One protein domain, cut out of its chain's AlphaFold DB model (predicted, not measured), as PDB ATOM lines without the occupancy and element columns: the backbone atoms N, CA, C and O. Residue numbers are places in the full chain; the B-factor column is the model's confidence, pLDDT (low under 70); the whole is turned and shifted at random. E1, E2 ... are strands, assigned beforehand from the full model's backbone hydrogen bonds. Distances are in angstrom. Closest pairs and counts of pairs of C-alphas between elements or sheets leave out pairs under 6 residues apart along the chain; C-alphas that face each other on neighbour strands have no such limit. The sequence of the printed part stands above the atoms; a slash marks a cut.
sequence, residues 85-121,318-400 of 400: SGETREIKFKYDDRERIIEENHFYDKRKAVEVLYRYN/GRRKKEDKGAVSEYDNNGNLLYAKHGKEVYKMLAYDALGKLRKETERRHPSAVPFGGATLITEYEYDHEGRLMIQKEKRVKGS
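Overview. This is residues 85 to 121 and 318 to 400 of the 400 residues of an uncharacterized protein of Candidatus Sungbacteria bacterium RIFCSPHIGHO2_02_FULL_47_11 (UniProt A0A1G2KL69). A single twisted wall of eight antiparallel strands makes this domain, with no second layer over either face. The short strand E3 sits beyond E4 at one edge, and the unnamed residues 109 to 121 fold back beyond E2 at the other. The printed part has 120 residues, no named helix and nine strands, E1 to E9 in chain order; the class is all strand, and the sheet runs E2 E1 E9 E8 E7 E6 E5 E4. It is loose, with a radius of gyration of the C-alphas of 17.5 A and spans of 47 by 37 by 23 A.

Along the chain. Find C-alpha 88 at (-34.599, 25.683, 9.961); from there E1 runs 23.2 A to residue 95. E2, residues 101 to 108, covers 21.8 A. After the cut come E3, residues 320 to 323, E4, 327 to 331, E5, 337 to 342, E6, 345 to 352, and E7, 358 to 364. E8, residues 376 to 383, covers 23.1 A, and E9, residues 389 to 397, 23.4 A, ending at (-27.691, 21.050, 14.115).

Arrangement. Look first at hairpin E1 and E2: N 102 and O 94 are 2.8 A apart. E1 is also antiparallel to E9, with N 89 and O 394 at 2.8 A. E4 to E9 form a meander, each strand the antiparallel neighbour of the one before; for instance, between E4 and E5 the atoms N 328 and O 341 are within hydrogen-bond range at 2.8 A. E3 pairs with no named strand; its closest C-alpha to E4 is Lys 322, 4.5 A from Val 328.

Size, cuts and confidence. Residues 122 to 317 are not printed, and C-alphas 121 and 318 are 43.0 A apart. The link E7 to E8 is long. Confidence is under 70 at 34 residues, among them 103 to 121 and 366 to 374.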
ATOM      1  N   SER A  85     -33.064  15.682  10.882       44.88
ATOM      2  CA  SER A  85     -33.820  16.409  11.927       44.88
ATOM      3  C   SER A  85     -33.313  17.794  12.402       44.88
ATOM      4  O   SER A  85     -33.183  18.011  13.611       44.88
ATOM      5  N   GLY A  86     -33.034  18.728  11.497       57.59
ATOM      6  CA  GLY A  86     -32.752  20.122  11.852       57.59
ATOM      7  C   GLY A  86     -33.997  20.989  11.690       57.59
ATOM      8  O   GLY A  86     -34.651  20.928  10.652       57.59
ATOM      9  N   GLU A  87     -34.325  21.796  12.697       76.56
ATOM     10  CA  GLU A  87     -35.264  22.912  12.539       76.56
ATOM     11  C   GLU A  87     -34.528  24.042  11.810       76.56
ATOM     12  O   GLU A  87     -33.422  24.419  12.218       76.56
ATOM     13  N   THR A  88     -35.116  24.538  10.719       79.75
ATOM     14  CA  THR A  88     -34.599  25.683   9.961       79.75
ATOM     15  C   THR A  88     -35.632  26.801  10.003       79.75
ATOM     16  O   THR A  88     -36.817  26.558   9.773       79.75
ATOM     17  N   ARG A  89     -35.186  28.016  10.310       84.00
ATOM     18  CA  ARG A  89     -35.992  29.236  10.282       84.00
ATOM     19  C   ARG A  89     -35.388  30.184   9.257       84.00
ATOM     20  O   ARG A  89     -34.185  30.409   9.280       84.00
ATOM     21  N   GLU A  90     -36.215  30.747   8.386       88.69
ATOM     22  CA  GLU A  90     -35.788  31.744   7.406       88.69
ATOM     23  C   GLU A  90     -36.574  33.037   7.624       88.69
ATOM     24  O   GLU A  90     -37.806  33.044   7.679       88.69
ATOM     25  N   ILE A  91     -35.840  34.133   7.776       83.12
ATOM     26  CA  ILE A  91     -36.382  35.474   7.954       83.12
ATOM     27  C   ILE A  91     -35.987  36.270   6.716       83.12
ATOM     28  O   ILE A  91     -34.798  36.393   6.410       83.12
ATOM     29  N   LYS A  92     -36.986  36.781   5.991       85.56
ATOM     30  CA  LYS A  92     -36.777  37.635   4.821       85.56
ATOM     31  C   LYS A  92     -37.107  39.071   5.187       85.56
ATOM     32  O   LYS A  92     -38.171  39.357   5.738       85.56
ATOM     33  N   PHE A  93     -36.198  39.966   4.839       83.62
ATOM     34  CA  PHE A  93     -36.360  41.397   5.027       83.62
ATOM     35  C   PHE A  93     -36.703  42.030   3.681       83.62
ATOM     36  O   PHE A  93     -36.038  41.786   2.672       83.62
ATOM     37  N   LYS A  94     -37.763  42.836   3.661       81.75
ATOM     38  CA  LYS A  94     -38.080  43.735   2.552       81.75
ATOM     39  C   LYS A  94     -37.986  45.164   3.058       81.75
ATOM     40  O   LYS A  94     -38.410  45.448   4.177       81.75
ATOM     41  N   TYR A  95     -37.455  46.048   2.227       78.44
ATOM     42  CA  TYR A  95     -37.351  47.470   2.525       78.44
ATOM     43  C   TYR A  95     -38.293  48.244   1.603       78.44
ATOM     44  O   TYR A  95     -38.400  47.909   0.421       78.44
ATOM     45  N   ASP A  96     -39.009  49.232   2.143       80.31
ATOM     46  CA  ASP A  96     -39.715  50.215   1.315       80.31
ATOM     47  C   ASP A  96     -38.740  51.272   0.762       80.31
ATOM     48  O   ASP A  96     -37.585  51.356   1.184       80.31
ATOM     49  N   ASP A  97     -39.218  52.128  -0.146       75.50
ATOM     50  CA  ASP A  97     -38.440  53.238  -0.729       75.50
ATOM     51  C   ASP A  97     -37.972  54.281   0.314       75.50
ATOM     52  O   ASP A  97     -37.301  55.254  -0.024       75.50
ATOM     53  N   ARG A  98     -38.367  54.122   1.584       76.50
ATOM     54  CA  ARG A  98     -37.954  54.942   2.731       76.50
ATOM     55  C   ARG A  98     -37.106  54.149   3.730       76.50
ATOM     56  O   ARG A  98     -36.997  54.564   4.882       76.50
ATOM     57  N   GLU A  99     -36.551  53.016   3.304       71.81
ATOM     58  CA  GLU A  99     -35.676  52.138   4.087       71.81
ATOM     59  C   GLU A  99     -36.336  51.519   5.332       71.81
ATOM     60  O   GLU A  99     -35.659  51.072   6.262       71.81
ATOM     61  N   ARG A 100     -37.670  51.442   5.374       68.31
ATOM     62  CA  ARG A 100     -38.387  50.827   6.498       68.31
ATOM     63  C   ARG A 100     -38.530  49.326   6.299       68.31
ATOM     64  O   ARG A 100     -38.892  48.860   5.221       68.31
ATOM     65  N   ILE A 101     -38.283  48.586   7.379       65.81
ATOM     66  CA  ILE A 101     -38.367  47.124   7.409       65.81
ATOM     67  C   ILE A 101     -39.834  46.683   7.337       65.81
ATOM     68  O   ILE A 101     -40.650  47.047   8.184       65.81
ATOM     69  N   ILE A 102     -40.137  45.835   6.359       71.38
ATOM     70  CA  ILE A 102     -41.352  45.029   6.261       71.38
ATOM     71  C   ILE A 102     -40.903  43.581   6.501       71.38
ATOM     72  O   ILE A 102     -40.341  42.939   5.615       71.38
ATOM     73  N   GLU A 103     -41.046  43.091   7.731       60.62
ATOM     74  CA  GLU A 103     -40.569  41.756   8.120       60.62
ATOM     75  C   GLU A 103     -41.525  40.660   7.618       60.62
ATOM     76  O   GLU A 103     -42.724  40.695   7.910       60.62
ATOM     77  N   GLU A 104     -41.001  39.659   6.902       63.16
ATOM     78  CA  GLU A 104     -41.729  38.440   6.527       63.16
ATOM     79  C   GLU A 104     -41.069  37.212   7.178       63.16
ATOM     80  O   GLU A 104     -40.005  36.741   6.766       63.16
ATOM     81  N   ASN A 105     -41.721  36.669   8.208       49.50
ATOM     82  CA  ASN A 105     -41.282  35.457   8.900       49.50
ATOM     83  C   ASN A 105     -41.871  34.207   8.233       49.50
ATOM     84  O   ASN A 105     -43.092  34.059   8.195       49.50
ATOM     85  N   HIS A 106     -41.017  33.274   7.802       53.00
ATOM     86  CA  HIS A 106     -41.443  31.956   7.330       53.00
ATOM     87  C   HIS A 106     -40.913  30.867   8.274       53.00
ATOM     88  O   HIS A 106     -39.710  30.741   8.512       53.00
ATOM     89  N   PHE A 107     -41.821  30.069   8.839       43.09
ATOM     90  CA  PHE A 107     -41.477  28.924   9.681       43.09
ATOM     91  C   PHE A 107     -41.771  27.631   8.926       43.09
ATOM     92  O   PHE A 107     -42.894  27.435   8.464       43.09
ATOM     93  N   TYR A 108     -40.779  26.748   8.810       47.72
ATOM     94  CA  TYR A 108     -40.940  25.477   8.110       47.72
ATOM     95  C   TYR A 108     -40.780  24.303   9.080       47.72
ATOM     96  O   TYR A 108     -39.667  23.890   9.407       47.72
ATOM     97  N   ASP A 109     -41.903  23.740   9.536       41.09
ATOM     98  CA  ASP A 109     -41.926  22.454  10.241       41.09
ATOM     99  C   ASP A 109     -42.268  21.334   9.253       41.09
ATOM    100  O   ASP A 109     -43.412  21.181   8.820       41.09
ATOM    101  N   LYS A 110     -41.281  20.490   8.927       42.19
ATOM    102  CA  LYS A 110     -41.458  19.341   8.020       42.19
ATOM    103  C   LYS A 110     -42.509  18.323   8.503       42.19
ATOM    104  O   LYS A 110     -42.868  17.434   7.737       42.19
ATOM    105  N   ARG A 111     -43.019  18.415   9.741       37.56
ATOM    106  CA  ARG A 111     -44.078  17.529  10.262       37.56
ATOM    107  C   ARG A 111     -45.494  18.058  10.041       37.56
ATOM    108  O   ARG A 111     -46.442  17.291  10.203       37.56
ATOM    109  N   LYS A 112     -45.658  19.334   9.684       33.16
ATOM    110  CA  LYS A 112     -46.954  19.957   9.395       33.16
ATOM    111  C   LYS A 112     -46.760  21.017   8.317       33.16
ATOM    112  O   LYS A 112     -46.297  22.112   8.608       33.16
ATOM    113  N   ALA A 113     -47.144  20.701   7.083       27.14
ATOM    114  CA  ALA A 113     -47.231  21.686   6.010       27.14
ATOM    115  C   ALA A 113     -48.347  22.699   6.335       27.14
ATOM    116  O   ALA A 113     -49.499  22.510   5.955       27.14
ATOM    117  N   VAL A 114     -48.016  23.735   7.103       26.17
ATOM    118  CA  VAL A 114     -48.865  24.902   7.352       26.17
ATOM    119  C   VAL A 114     -47.977  26.134   7.234       26.17
ATOM    120  O   VAL A 114     -47.101  26.362   8.064       26.17
ATOM    121  N   GLU A 115     -48.204  26.914   6.186       29.95
ATOM    122  CA  GLU A 115     -47.631  28.244   6.010       29.95
ATOM    123  C   GLU A 115     -48.432  29.224   6.883       29.95
ATOM    124  O   GLU A 115     -49.647  29.349   6.727       29.95
ATOM    125  N   VAL A 116     -47.785  29.877   7.854       29.73
ATOM    126  CA  VAL A 116     -48.428  30.879   8.721       29.73
ATOM    127  C   VAL A 116     -47.771  32.233   8.473       29.73
ATOM    128  O   VAL A 116     -46.635  32.455   8.881       29.73
ATOM    129  N   LEU A 117     -48.501  33.140   7.818       29.06
ATOM    130  CA  LEU A 117     -48.092  34.530   7.610       29.06
ATOM    131  C   LEU A 117     -48.465  35.377   8.838       29.06
ATOM    132  O   LEU A 117     -49.646  35.496   9.172       29.06
ATOM    133  N   TYR A 118     -47.487  36.030   9.466       30.45
ATOM    134  CA  TYR A 118     -47.730  37.083  10.459       30.45
ATOM    135  C   TYR A 118     -47.410  38.449   9.842       30.45
ATOM    136  O   TYR A 118     -46.296  38.662   9.374       30.45
ATOM    137  N   ARG A 119     -48.366  39.388   9.862       27.36
ATOM    138  CA  ARG A 119     -48.102  40.818   9.621       27.36
ATOM    139  C   ARG A 119     -48.091  41.550  10.957       27.36
ATOM    140  O   ARG A 119     -49.121  41.605  11.625       27.36
ATOM    141  N   TYR A 120     -46.951  42.130  11.315       28.56
ATOM    142  CA  TYR A 120     -46.848  43.078  12.420       28.56
ATOM    143  C   TYR A 120     -46.992  44.504  11.882       28.56
ATOM    144  O   TYR A 120     -46.195  44.951  11.063       28.56
ATOM    145  N   ASN A 121     -48.007  45.228  12.356       28.17
ATOM    146  CA  ASN A 121     -48.067  46.680  12.217       28.17
ATOM    147  C   ASN A 121     -47.286  47.290  13.387       28.17
ATOM    148  O   ASN A 121     -47.837  47.442  14.474       28.17
ATOM    149  N   GLY A 318      -4.970  46.373  19.579       79.19
ATOM    150  CA  GLY A 318      -5.877  46.492  20.719       79.19
ATOM    151  C   GLY A 318      -7.098  45.597  20.680       79.19
ATOM    152  O   GLY A 318      -8.070  45.876  21.381       79.19
ATOM    153  N   ARG A 319      -7.041  44.516  19.908       82.75
ATOM    154  CA  ARG A 319      -8.072  43.478  19.877       82.75
ATOM    155  C   ARG A 319      -7.740  42.417  20.927       82.75
ATOM    156  O   ARG A 319      -6.568  42.148  21.188       82.75
ATOM    157  N   ARG A 320      -8.757  41.830  21.564       82.56
ATOM    158  CA  ARG A 320      -8.565  40.847  22.646       82.56
ATOM    159  C   ARG A 320      -7.986  39.559  22.084       82.56
ATOM    160  O   ARG A 320      -8.643  38.913  21.289       82.56
ATOM    161  N   LYS A 321      -6.800  39.148  22.504       83.69
ATOM    162  CA  LYS A 321      -6.124  37.948  21.997       83.69
ATOM    163  C   LYS A 321      -6.355  36.733  22.889       83.69
ATOM    164  O   LYS A 321      -6.581  35.633  22.386       83.69
ATOM    165  N   LYS A 322      -6.279  36.914  24.206       79.81
ATOM    166  CA  LYS A 322      -6.329  35.818  25.176       79.81
ATOM    167  C   LYS A 322      -6.885  36.300  26.509       79.81
ATOM    168  O   LYS A 322      -6.593  37.414  26.922       79.81
ATOM    169  N   GLU A 323      -7.637  35.442  27.183       77.75
ATOM    170  CA  GLU A 323      -8.055  35.627  28.570       77.75
ATOM    171  C   GLU A 323      -7.536  34.452  29.420       77.75
ATOM    172  O   GLU A 323      -7.422  33.322  28.929       77.75
ATOM    173  N   ASP A 324      -7.217  34.692  30.694       68.00
ATOM    174  CA  ASP A 324      -6.563  33.701  31.578       68.00
ATOM    175  C   ASP A 324      -7.278  32.357  31.695       68.00
ATOM    176  O   ASP A 324      -6.648  31.321  31.907       68.00
ATOM    177  N   LYS A 325      -8.602  32.351  31.533       70.19
ATOM    178  CA  LYS A 325      -9.409  31.127  31.580       70.19
ATOM    179  C   LYS A 325      -9.307  30.292  30.294       70.19
ATOM    180  O   LYS A 325      -9.994  29.291  30.145       70.19
ATOM    181  N   GLY A 326      -8.411  30.657  29.378       74.81
ATOM    182  CA  GLY A 326      -8.172  29.938  28.131       74.81
ATOM    183  C   GLY A 326      -9.108  30.358  27.005       74.81
ATOM    184  O   GLY A 326      -9.152  29.664  25.988       74.81
ATOM    185  N   ALA A 327      -9.838  31.469  27.163       79.06
ATOM    186  CA  ALA A 327     -10.531  32.081  26.041       79.06
ATOM    187  C   ALA A 327      -9.492  32.689  25.087       79.06
ATOM    188  O   ALA A 327      -8.579  33.388  25.522       79.06
ATOM    189  N   VAL A 328      -9.590  32.390  23.799       86.62
ATOM    190  CA  VAL A 328      -8.703  32.910  22.754       86.62
ATOM    191  C   VAL A 328      -9.568  33.352  21.590       86.62
ATOM    192  O   VAL A 328     -10.442  32.601  21.153       86.62
ATOM    193  N   SER A 329      -9.279  34.544  21.084       90.06
ATOM    194  CA  SER A 329      -9.950  35.133  19.931       90.06
ATOM    195  C   SER A 329      -8.939  35.360  18.818       90.06
ATOM    196  O   SER A 329      -7.810  35.788  19.066       90.06
ATOM    197  N   GLU A 330      -9.345  35.074  17.586       91.50
ATOM    198  CA  GLU A 330      -8.537  35.319  16.391       91.50
ATOM    199  C   GLU A 330      -9.288  36.221  15.424       91.50
ATOM    200  O   GLU A 330     -10.508  36.135  15.307       91.50
ATOM    201  N   TYR A 331      -8.548  37.089  14.739       93.38
ATOM    202  CA  TYR A 331      -9.093  38.099  13.843       93.38
ATOM    203  C   TYR A 331      -8.467  37.969  12.463       93.38
ATOM    204  O   TYR A 331      -7.325  37.526  12.336       93.38
ATOM    205  N   ASP A 332      -9.198  38.392  11.440       92.50
ATOM    206  CA  ASP A 332      -8.629  38.584  10.114       92.50
ATOM    207  C   ASP A 332      -7.751  39.853  10.058       92.50
ATOM    208  O   ASP A 332      -7.592  40.606  11.031       92.50
ATOM    209  N   ASN A 333      -7.170  40.102   8.883       90.25
ATOM    210  CA  ASN A 333      -6.328  41.275   8.643       90.25
ATOM    211  C   ASN A 333      -7.107  42.601   8.704       90.25
ATOM    212  O   ASN A 333      -6.495  43.643   8.919       90.25
ATOM    213  N   ASN A 334      -8.433  42.565   8.555       91.31
ATOM    214  CA  ASN A 334      -9.307  43.733   8.649       91.31
ATOM    215  C   ASN A 334      -9.787  43.986  10.091       91.31
ATOM    216  O   ASN A 334     -10.409  45.008  10.363       91.31
ATOM    217  N   GLY A 335      -9.492  43.080  11.031       91.62
ATOM    218  CA  GLY A 335      -9.936  43.177  12.420       91.62
ATOM    219  C   GLY A 335     -11.295  42.571  12.716       91.62
ATOM    220  O   GLY A 335     -11.787  42.752  13.830       91.62
ATOM    221  N   ASN A 336     -11.866  41.799  11.796       92.19
ATOM    222  CA  ASN A 336     -13.079  41.040  12.061       92.19
ATOM    223  C   ASN A 336     -12.741  39.776  12.855       92.19
ATOM    224  O   ASN A 336     -11.772  39.083  12.552       92.19
ATOM    225  N   LEU A 337     -13.532  39.471  13.886       93.38
ATOM    226  CA  LEU A 337     -13.343  38.288  14.728       93.38
ATOM    227  C   LEU A 337     -13.655  37.031  13.915       93.38
ATOM    228  O   LEU A 337     -14.806  36.830  13.581       93.38
ATOM    229  N   LEU A 338     -12.689  36.159  13.642       92.50
ATOM    230  CA  LEU A 338     -12.904  34.914  12.896       92.50
ATOM    231  C   LEU A 338     -13.466  33.802  13.775       92.50
ATOM    232  O   LEU A 338     -14.373  33.076  13.375       92.50
ATOM    233  N   TYR A 339     -12.935  33.639  14.984       91.00
ATOM    234  CA  TYR A 339     -13.489  32.688  15.936       91.00
ATOM    235  C   TYR A 339     -13.074  33.006  17.368       91.00
ATOM    236  O   TYR A 339     -12.075  33.684  17.617       91.00
ATOM    237  N   ALA A 340     -13.841  32.458  18.306       87.44
ATOM    238  CA  ALA A 340     -13.531  32.443  19.722       87.44
ATOM    239  C   ALA A 340     -13.592  31.005  20.257       87.44
ATOM    240  O   ALA A 340     -14.529  30.243  19.979       87.44
ATOM    241  N   LYS A 341     -12.558  30.617  21.006       86.75
ATOM    242  CA  LYS A 341     -12.436  29.296  21.637       86.75
ATOM    243  C   LYS A 341     -12.188  29.426  23.128       86.75
ATOM    244  O   LYS A 341     -11.541  30.375  23.544       86.75
ATOM    245  N   HIS A 342     -12.661  28.464  23.911       79.88
ATOM    246  CA  HIS A 342     -12.355  28.314  25.330       79.88
ATOM    247  C   HIS A 342     -11.617  26.987  25.534       79.88
ATOM    248  O   HIS A 342     -12.145  25.903  25.274       79.88
ATOM    249  N   GLY A 343     -10.344  27.062  25.922       83.38
ATOM    250  CA  GLY A 343      -9.453  25.906  25.927       83.38
ATOM    251  C   GLY A 343      -9.267  25.345  24.512       83.38
ATOM    252  O   GLY A 343      -8.737  26.020  23.629       83.38
ATOM    253  N   LYS A 344      -9.686  24.094  24.291       79.69
ATOM    254  CA  LYS A 344      -9.641  23.439  22.969       79.69
ATOM    255  C   LYS A 344     -10.951  23.561  22.186       79.69
ATOM    256  O   LYS A 344     -10.994  23.152  21.028       79.69
ATOM    257  N   GLU A 345     -12.012  24.080  22.797       82.31
ATOM    258  CA  GLU A 345     -13.346  24.095  22.198       82.31
ATOM    259  C   GLU A 345     -13.636  25.437  21.535       82.31
ATOM    260  O   GLU A 345     -13.676  26.472  22.196       82.31
ATOM    261  N   VAL A 346     -13.868  25.420  20.222       83.94
ATOM    262  CA  VAL A 346     -14.388  26.582  19.495       83.94
ATOM    263  C   VAL A 346     -15.886  26.682  19.769       83.94
ATOM    264  O   VAL A 346     -16.636  25.759  19.441       83.94
ATOM    265  N   TYR A 347     -16.313  27.784  20.387       86.56
ATOM    266  CA  TYR A 347     -17.723  28.023  20.703       86.56
ATOM    267  C   TYR A 347     -18.374  29.012  19.736       86.56
ATOM    268  O   TYR A 347     -19.595  29.028  19.617       86.56
ATOM    269  N   LYS A 348     -17.579  29.808  19.014       92.06
ATOM    270  CA  LYS A 348     -18.080  30.764  18.029       92.06
ATOM    271  C   LYS A 348     -17.144  30.843  16.833       92.06
ATOM    272  O   LYS A 348     -15.950  31.048  17.021       92.06
ATOM    273  N   MET A 349     -17.680  30.706  15.626       94.69
ATOM    274  CA  MET A 349     -16.980  30.947  14.361       94.69
ATOM    275  C   MET A 349     -17.784  31.936  13.528       94.69
ATOM    276  O   MET A 349     -19.012  31.879  13.521       94.69
ATOM    277  N   LEU A 350     -17.094  32.825  12.834       96.31
ATOM    278  CA  LEU A 350     -17.665  33.908  12.055       96.31
ATOM    279  C   LEU A 350     -16.933  33.965  10.713       96.31
ATOM    280  O   LEU A 350     -15.709  33.865  10.653       96.31
ATOM    281  N   ALA A 351     -17.689  34.112   9.634       96.44
ATOM    282  CA  ALA A 351     -17.154  34.300   8.296       96.44
ATOM    283  C   ALA A 351     -17.733  35.575   7.699       96.44
ATOM    284  O   ALA A 351     -18.936  35.824   7.802       96.44
ATOM    285  N   TYR A 352     -16.874  36.353   7.053       97.06
ATOM    286  CA  TYR A 352     -17.209  37.644   6.471       97.06
ATOM    287  C   TYR A 352     -16.985  37.607   4.964       97.06
ATOM    288  O   TYR A 352     -16.171  36.822   4.474       97.06
ATOM    289  N   ASP A 353     -17.698  38.451   4.229       94.88
ATOM    290  CA  ASP A 353     -17.361  38.720   2.834       94.88
ATOM    291  C   ASP A 353     -16.192  39.708   2.703       94.88
ATOM    292  O   ASP A 353     -15.644  40.210   3.688       94.88
ATOM    293  N   ALA A 354     -15.796  39.995   1.460       91.06
ATOM    294  CA  ALA A 354     -14.684  40.892   1.152       91.06
ATOM    295  C   ALA A 354     -14.888  42.335   1.655       91.06
ATOM    296  O   ALA A 354     -13.911  43.069   1.794       91.06
ATOM    297  N   LEU A 355     -16.131  42.738   1.939       91.62
ATOM    298  CA  LEU A 355     -16.470  44.053   2.488       91.62
ATOM    299  C   LEU A 355     -16.539  44.047   4.023       91.62
ATOM    300  O   LEU A 355     -16.857  45.071   4.623       91.62
ATOM    301  N   GLY A 356     -16.260  42.909   4.667       92.94
ATOM    302  CA  GLY A 356     -16.342  42.758   6.116       92.94
ATOM    303  C   GLY A 356     -17.769  42.581   6.639       92.94
ATOM    304  O   GLY A 356     -17.998  42.774   7.832       92.94
ATOM    305  N   LYS A 357     -18.746  42.215   5.794       94.19
ATOM    306  CA  LYS A 357     -20.112  41.908   6.252       94.19
ATOM    307  C   LYS A 357     -20.207  40.447   6.672       94.19
ATOM    308  O   LYS A 357     -19.716  39.561   5.977       94.19
ATOM    309  N   LEU A 358     -20.818  40.195   7.829       97.00
ATOM    310  CA  LEU A 358     -20.921  38.859   8.417       97.00
ATOM    311  C   LEU A 358     -21.825  37.972   7.557       97.00
ATOM    312  O   LEU A 358     -23.022  38.191   7.528       97.00
ATOM    313  N   ARG A 359     -21.285  36.950   6.894       97.56
ATOM    314  CA  ARG A 359     -22.050  36.009   6.058       97.56
ATOM    315  C   ARG A 359     -22.504  34.770   6.803       97.56
ATOM    316  O   ARG A 359     -23.532  34.193   6.460       97.56
ATOM    317  N   LYS A 360     -21.743  34.343   7.806       96.94
ATOM    318  CA  LYS A 360     -22.044  33.123   8.550       96.94
ATOM    319  C   LYS A 360     -21.549  33.211   9.975       96.94
ATOM    320  O   LYS A 360     -20.412  33.594  10.222       96.94
ATOM    321  N   GLU A 361     -22.388  32.775  10.893       96.44
ATOM    322  CA  GLU A 361     -22.085  32.587  12.297       96.44
ATOM    323  C   GLU A 361     -22.383  31.140  12.670       96.44
ATOM    324  O   GLU A 361     -23.414  30.578  12.313       96.44
ATOM    325  N   THR A 362     -21.452  30.500  13.361       94.75
ATOM    326  CA  THR A 362     -21.633  29.163  13.922       94.75
ATOM    327  C   THR A 362     -21.361  29.247  15.409       94.75
ATOM    328  O   THR A 362     -20.215  29.402  15.830       94.75
ATOM    329  N   GLU A 363     -22.420  29.159  16.203       91.56
ATOM    330  CA  GLU A 363     -22.353  29.164  17.655       91.56
ATOM    331  C   GLU A 363     -22.576  27.745  18.177       91.56
ATOM    332  O   GLU A 363     -23.641  27.139  18.013       91.56
ATOM    333  N   ARG A 364     -21.562  27.201  18.841       87.00
ATOM    334  CA  ARG A 364     -21.669  25.940  19.559       87.00
ATOM    335  C   ARG A 364     -21.935  26.248  21.019       87.00
ATOM    336  O   ARG A 364     -21.060  26.720  21.741       87.00
ATOM    337  N   ARG A 365     -23.146  25.936  21.480       75.19
ATOM    338  CA  ARG A 365     -23.449  26.056  22.906       75.19
ATOM    339  C   ARG A 365     -22.600  25.061  23.680       75.19
ATOM    340  O   ARG A 365     -22.585  23.872  23.355       75.19
ATOM    341  N   HIS A 366     -21.920  25.557  24.711       65.25
ATOM    342  CA  HIS A 366     -21.134  24.713  25.596       65.25
ATOM    343  C   HIS A 366     -22.020  23.565  26.123       65.25
ATOM    344  O   HIS A 366     -23.136  23.839  26.583       65.25
ATOM    345  N   PRO A 367     -21.570  22.296  26.070       57.09
ATOM    346  CA  PRO A 367     -22.400  21.138  26.412       57.09
ATOM    347  C   PRO A 367     -23.011  21.214  27.813       57.09
ATOM    348  O   PRO A 367     -24.098  20.693  28.040       57.09
ATOM    349  N   SER A 368     -22.337  21.893  28.747       60.47
ATOM    350  CA  SER A 368     -22.825  22.054  30.119       60.47
ATOM    351  C   SER A 368     -23.818  23.201  30.333       60.47
ATOM    352  O   SER A 368     -24.420  23.277  31.399       60.47
ATOM    353  N   ALA A 369     -24.012  24.088  29.350       57.34
ATOM    354  CA  ALA A 369     -24.903  25.243  29.480       57.34
ATOM    355  C   ALA A 369     -26.374  24.920  29.160       57.34
ATOM    356  O   ALA A 369     -27.239  25.775  29.338       57.34
ATOM    357  N   VAL A 370     -26.689  23.712  28.678       53.56
ATOM    358  CA  VAL A 370     -28.070  23.309  28.375       53.56
ATOM    359  C   VAL A 370     -28.257  21.794  28.514       53.56
ATOM    360  O   VAL A 370     -27.474  21.043  27.936       53.56
ATOM    361  N   PRO A 371     -29.352  21.319  29.141       52.66
ATOM    362  CA  PRO A 371     -29.701  19.892  29.193       52.66
ATOM    363  C   PRO A 371     -30.066  19.287  27.819       52.66
ATOM    364  O   PRO A 371     -30.363  18.102  27.722       52.66
ATOM    365  N   PHE A 372     -30.033  20.084  26.745       48.41
ATOM    366  CA  PHE A 372     -30.486  19.722  25.398       48.41
ATOM    367  C   PHE A 372     -29.359  19.349  24.418       48.41
ATOM    368  O   PHE A 372     -29.563  19.400  23.209       48.41
ATOM    369  N   GLY A 373     -28.185  18.952  24.918       56.12
ATOM    370  CA  GLY A 373     -27.161  18.284  24.108       56.12
ATOM    371  C   GLY A 373     -26.505  19.176  23.053       56.12
ATOM    372  O   GLY A 373     -26.740  18.992  21.864       56.12
ATOM    373  N   GLY A 374     -25.676  20.134  23.495       68.94
ATOM    374  CA  GLY A 374     -24.606  20.756  22.692       68.94
ATOM    375  C   GLY A 374     -24.962  21.171  21.258       68.94
ATOM    376  O   GLY A 374     -24.127  21.031  20.364       68.94
ATOM    377  N   ALA A 375     -26.200  21.614  21.016       81.94
ATOM    378  CA  ALA A 375     -26.651  21.960  19.677       81.94
ATOM    379  C   ALA A 375     -25.811  23.115  19.118       81.94
ATOM    380  O   ALA A 375     -25.489  24.076  19.823       81.94
ATOM    381  N   THR A 376     -25.473  23.002  17.839       89.62
ATOM    382  CA  THR A 376     -24.812  24.062  17.082       89.62
ATOM    383  C   THR A 376     -25.884  24.873  16.371       89.62
ATOM    384  O   THR A 376     -26.695  24.312  15.629       89.62
ATOM    385  N   LEU A 377     -25.919  26.178  16.628       91.88
ATOM    386  CA  LEU A 377     -26.729  27.129  15.881       91.88
ATOM    387  C   LEU A 377     -25.870  27.689  14.751       91.88
ATOM    388  O   LEU A 377     -24.787  28.215  14.995       91.88
ATOM    389  N   ILE A 378     -26.345  27.544  13.524       94.56
ATOM    390  CA  ILE A 378     -25.729  28.144  12.347       94.56
ATOM    391  C   ILE A 378     -26.670  29.238  11.866       94.56
ATOM    392  O   ILE A 378     -27.829  28.942  11.578       94.56
ATOM    393  N   THR A 379     -26.171  30.464  11.768       95.94
ATOM    394  CA  THR A 379     -26.892  31.599  11.197       95.94
ATOM    395  C   THR A 379     -26.168  32.065   9.944       95.94
ATOM    396  O   THR A 379     -24.970  32.334   9.985       95.94
ATOM    397  N   GLU A 380     -26.868  32.140   8.822       97.06
ATOM    398  CA  GLU A 380     -26.347  32.617   7.541       97.06
ATOM    399  C   GLU A 380     -27.067  33.901   7.142       97.06
ATOM    400  O   GLU A 380     -28.274  34.033   7.354       97.06
ATOM    401  N   TYR A 381     -26.313  34.840   6.578       97.00
ATOM    402  CA  TYR A 381     -26.782  36.174   6.239       97.00
ATOM    403  C   TYR A 381     -26.504  36.473   4.766       97.00
ATOM    404  O   TYR A 381     -25.394  36.275   4.257       97.00
ATOM    405  N   GLU A 382     -27.508  37.012   4.088       96.62
ATOM    406  CA  GLU A 382     -27.396  37.496   2.717       96.62
ATOM    407  C   GLU A 382     -27.717  38.981   2.677       96.62
ATOM    408  O   GLU A 382     -28.674  39.433   3.305       96.62
ATOM    409  N   TYR A 383     -26.922  39.732   1.924       95.38
ATOM    410  CA  TYR A 383     -27.073  41.170   1.771       95.38
ATOM    411  C   TYR A 383     -27.278  41.528   0.301       95.38
ATOM    412  O   TYR A 383     -26.775  40.821  -0.575       95.38
ATOM    413  N   ASP A 384     -27.987  42.624   0.036       93.69
ATOM    414  CA  ASP A 384     -28.086  43.184  -1.313       93.69
ATOM    415  C   ASP A 384     -26.793  43.918  -1.732       93.69
ATOM    416  O   ASP A 384     -25.770  43.876  -1.047       93.69
ATOM    417  N   HIS A 385     -26.809  44.574  -2.893       92.19
ATOM    418  CA  HIS A 385     -25.646  45.278  -3.445       92.19
ATOM    419  C   HIS A 385     -25.286  46.576  -2.693       92.19
ATOM    420  O   HIS A 385     -24.123  46.967  -2.667       92.19
ATOM    421  N   GLU A 386     -26.257  47.218  -2.037       92.12
ATOM    422  CA  GLU A 386     -26.036  48.313  -1.070       92.12
ATOM    423  C   GLU A 386     -25.561  47.752   0.291       92.12
ATOM    424  O   GLU A 386     -25.042  48.433   1.179       92.12
ATOM    425  N   GLY A 387     -25.707  46.439   0.425       90.44
ATOM    426  CA  GLY A 387     -25.424  45.574   1.539       90.44
ATOM    427  C   GLY A 387     -26.291  45.826   2.767       90.44
ATOM    428  O   GLY A 387     -25.799  45.772   3.898       90.44
ATOM    429  N   ARG A 388     -27.577  46.057   2.517       90.44
ATOM    430  CA  ARG A 388     -28.676  45.873   3.467       90.44
ATOM    431  C   ARG A 388     -28.946  44.379   3.635       90.44
ATOM    432  O   ARG A 388     -28.772  43.611   2.691       90.44
ATOM    433  N   LEU A 389     -29.331  43.954   4.837       93.62
ATOM    434  CA  LEU A 389     -29.595  42.543   5.138       93.62
ATOM    435  C   LEU A 389     -30.897  42.101   4.462       93.62
ATOM    436  O   LEU A 389     -31.952  42.623   4.783       93.62
ATOM    437  N   MET A 390     -30.836  41.117   3.574       94.88
ATOM    438  CA  MET A 390     -31.993  40.598   2.840       94.88
ATOM    439  C   MET A 390     -32.544  39.317   3.457       94.88
ATOM    440  O   MET A 390     -33.760  39.137   3.543       94.88
ATOM    441  N   ILE A 391     -31.658  38.414   3.878       93.62
ATOM    442  CA  ILE A 391     -32.048  37.096   4.382       93.62
ATOM    443  C   ILE A 391     -31.211  36.740   5.604       93.62
ATOM    444  O   ILE A 391     -29.993  36.907   5.597       93.62
ATOM    445  N   GLN A 392     -31.873  36.203   6.628       95.81
ATOM    446  CA  GLN A 392     -31.247  35.521   7.757       95.81
ATOM    447  C   GLN A 392     -31.809  34.101   7.861       95.81
ATOM    448  O   GLN A 392     -33.008  33.906   8.078       95.81
ATOM    449  N   LYS A 393     -30.942  33.100   7.713       95.06
ATOM    450  CA  LYS A 393     -31.282  31.677   7.827       95.06
ATOM    451  C   LYS A 393     -30.670  31.118   9.097       95.06
ATOM    452  O   LYS A 393     -29.461  31.163   9.266       95.06
ATOM    453  N   GLU A 394     -31.487  30.550   9.970       94.06
ATOM    454  CA  GLU A 394     -31.047  29.891  11.196       94.06
ATOM    455  C   GLU A 394     -31.291  28.392  11.093       94.06
ATOM    456  O   GLU A 394     -32.408  27.944  10.835       94.06
ATOM    457  N   LYS A 395     -30.258  27.596  11.354       92.62
ATOM    458  CA  LYS A 395     -30.326  26.138  11.354       92.62
ATOM    459  C   LYS A 395     -29.770  25.590  12.654       92.62
ATOM    460  O   LYS A 395     -28.634  25.872  13.033       92.62
ATOM    461  N   ARG A 396     -30.552  24.740  13.318       90.06
ATOM    462  CA  ARG A 396     -30.087  23.995  14.494       90.06
ATOM    463  C   ARG A 396     -29.596  22.618  14.081       90.06
ATOM    464  O   ARG A 396     -30.364  21.798  13.580       90.06
ATOM    465  N   VAL A 397     -28.320  22.352  14.337       89.12
ATOM    466  CA  VAL A 397     -27.691  21.050  14.115       89.12
ATOM    467  C   VAL A 397     -27.471  20.393  15.471       89.12
ATOM    468  O   VAL A 397     -26.773  20.932  16.332       89.12
ATOM    469  N   LYS A 398     -28.094  19.232  15.694       84.56
ATOM    470  CA  LYS A 398     -27.849  18.450  16.911       84.56
ATOM    471  C   LYS A 398     -26.391  17.994  16.926       84.56
ATOM    472  O   LYS A 398     -25.914  17.460  15.925       84.56
ATOM    473  N   GLY A 399     -25.707  18.214  18.048       72.94
ATOM    474  CA  GLY A 399     -24.382  17.643  18.266       72.94
ATOM    475  C   GLY A 399     -24.474  16.119  18.216       72.94
ATOM    476  O   GLY A 399     -25.383  15.548  18.820       72.94
ATOM    477  N   SER A 400     -23.591  15.494  17.435       58.38
ATOM    478  CA  SER A 400     -23.465  14.036  17.310       58.38
ATOM    479  C   SER A 400     -22.935  13.387  18.576       58.38
ATOM    480  O   SER A 400     -21.975  13.975  19.131       58.38
TER     481      SER A 400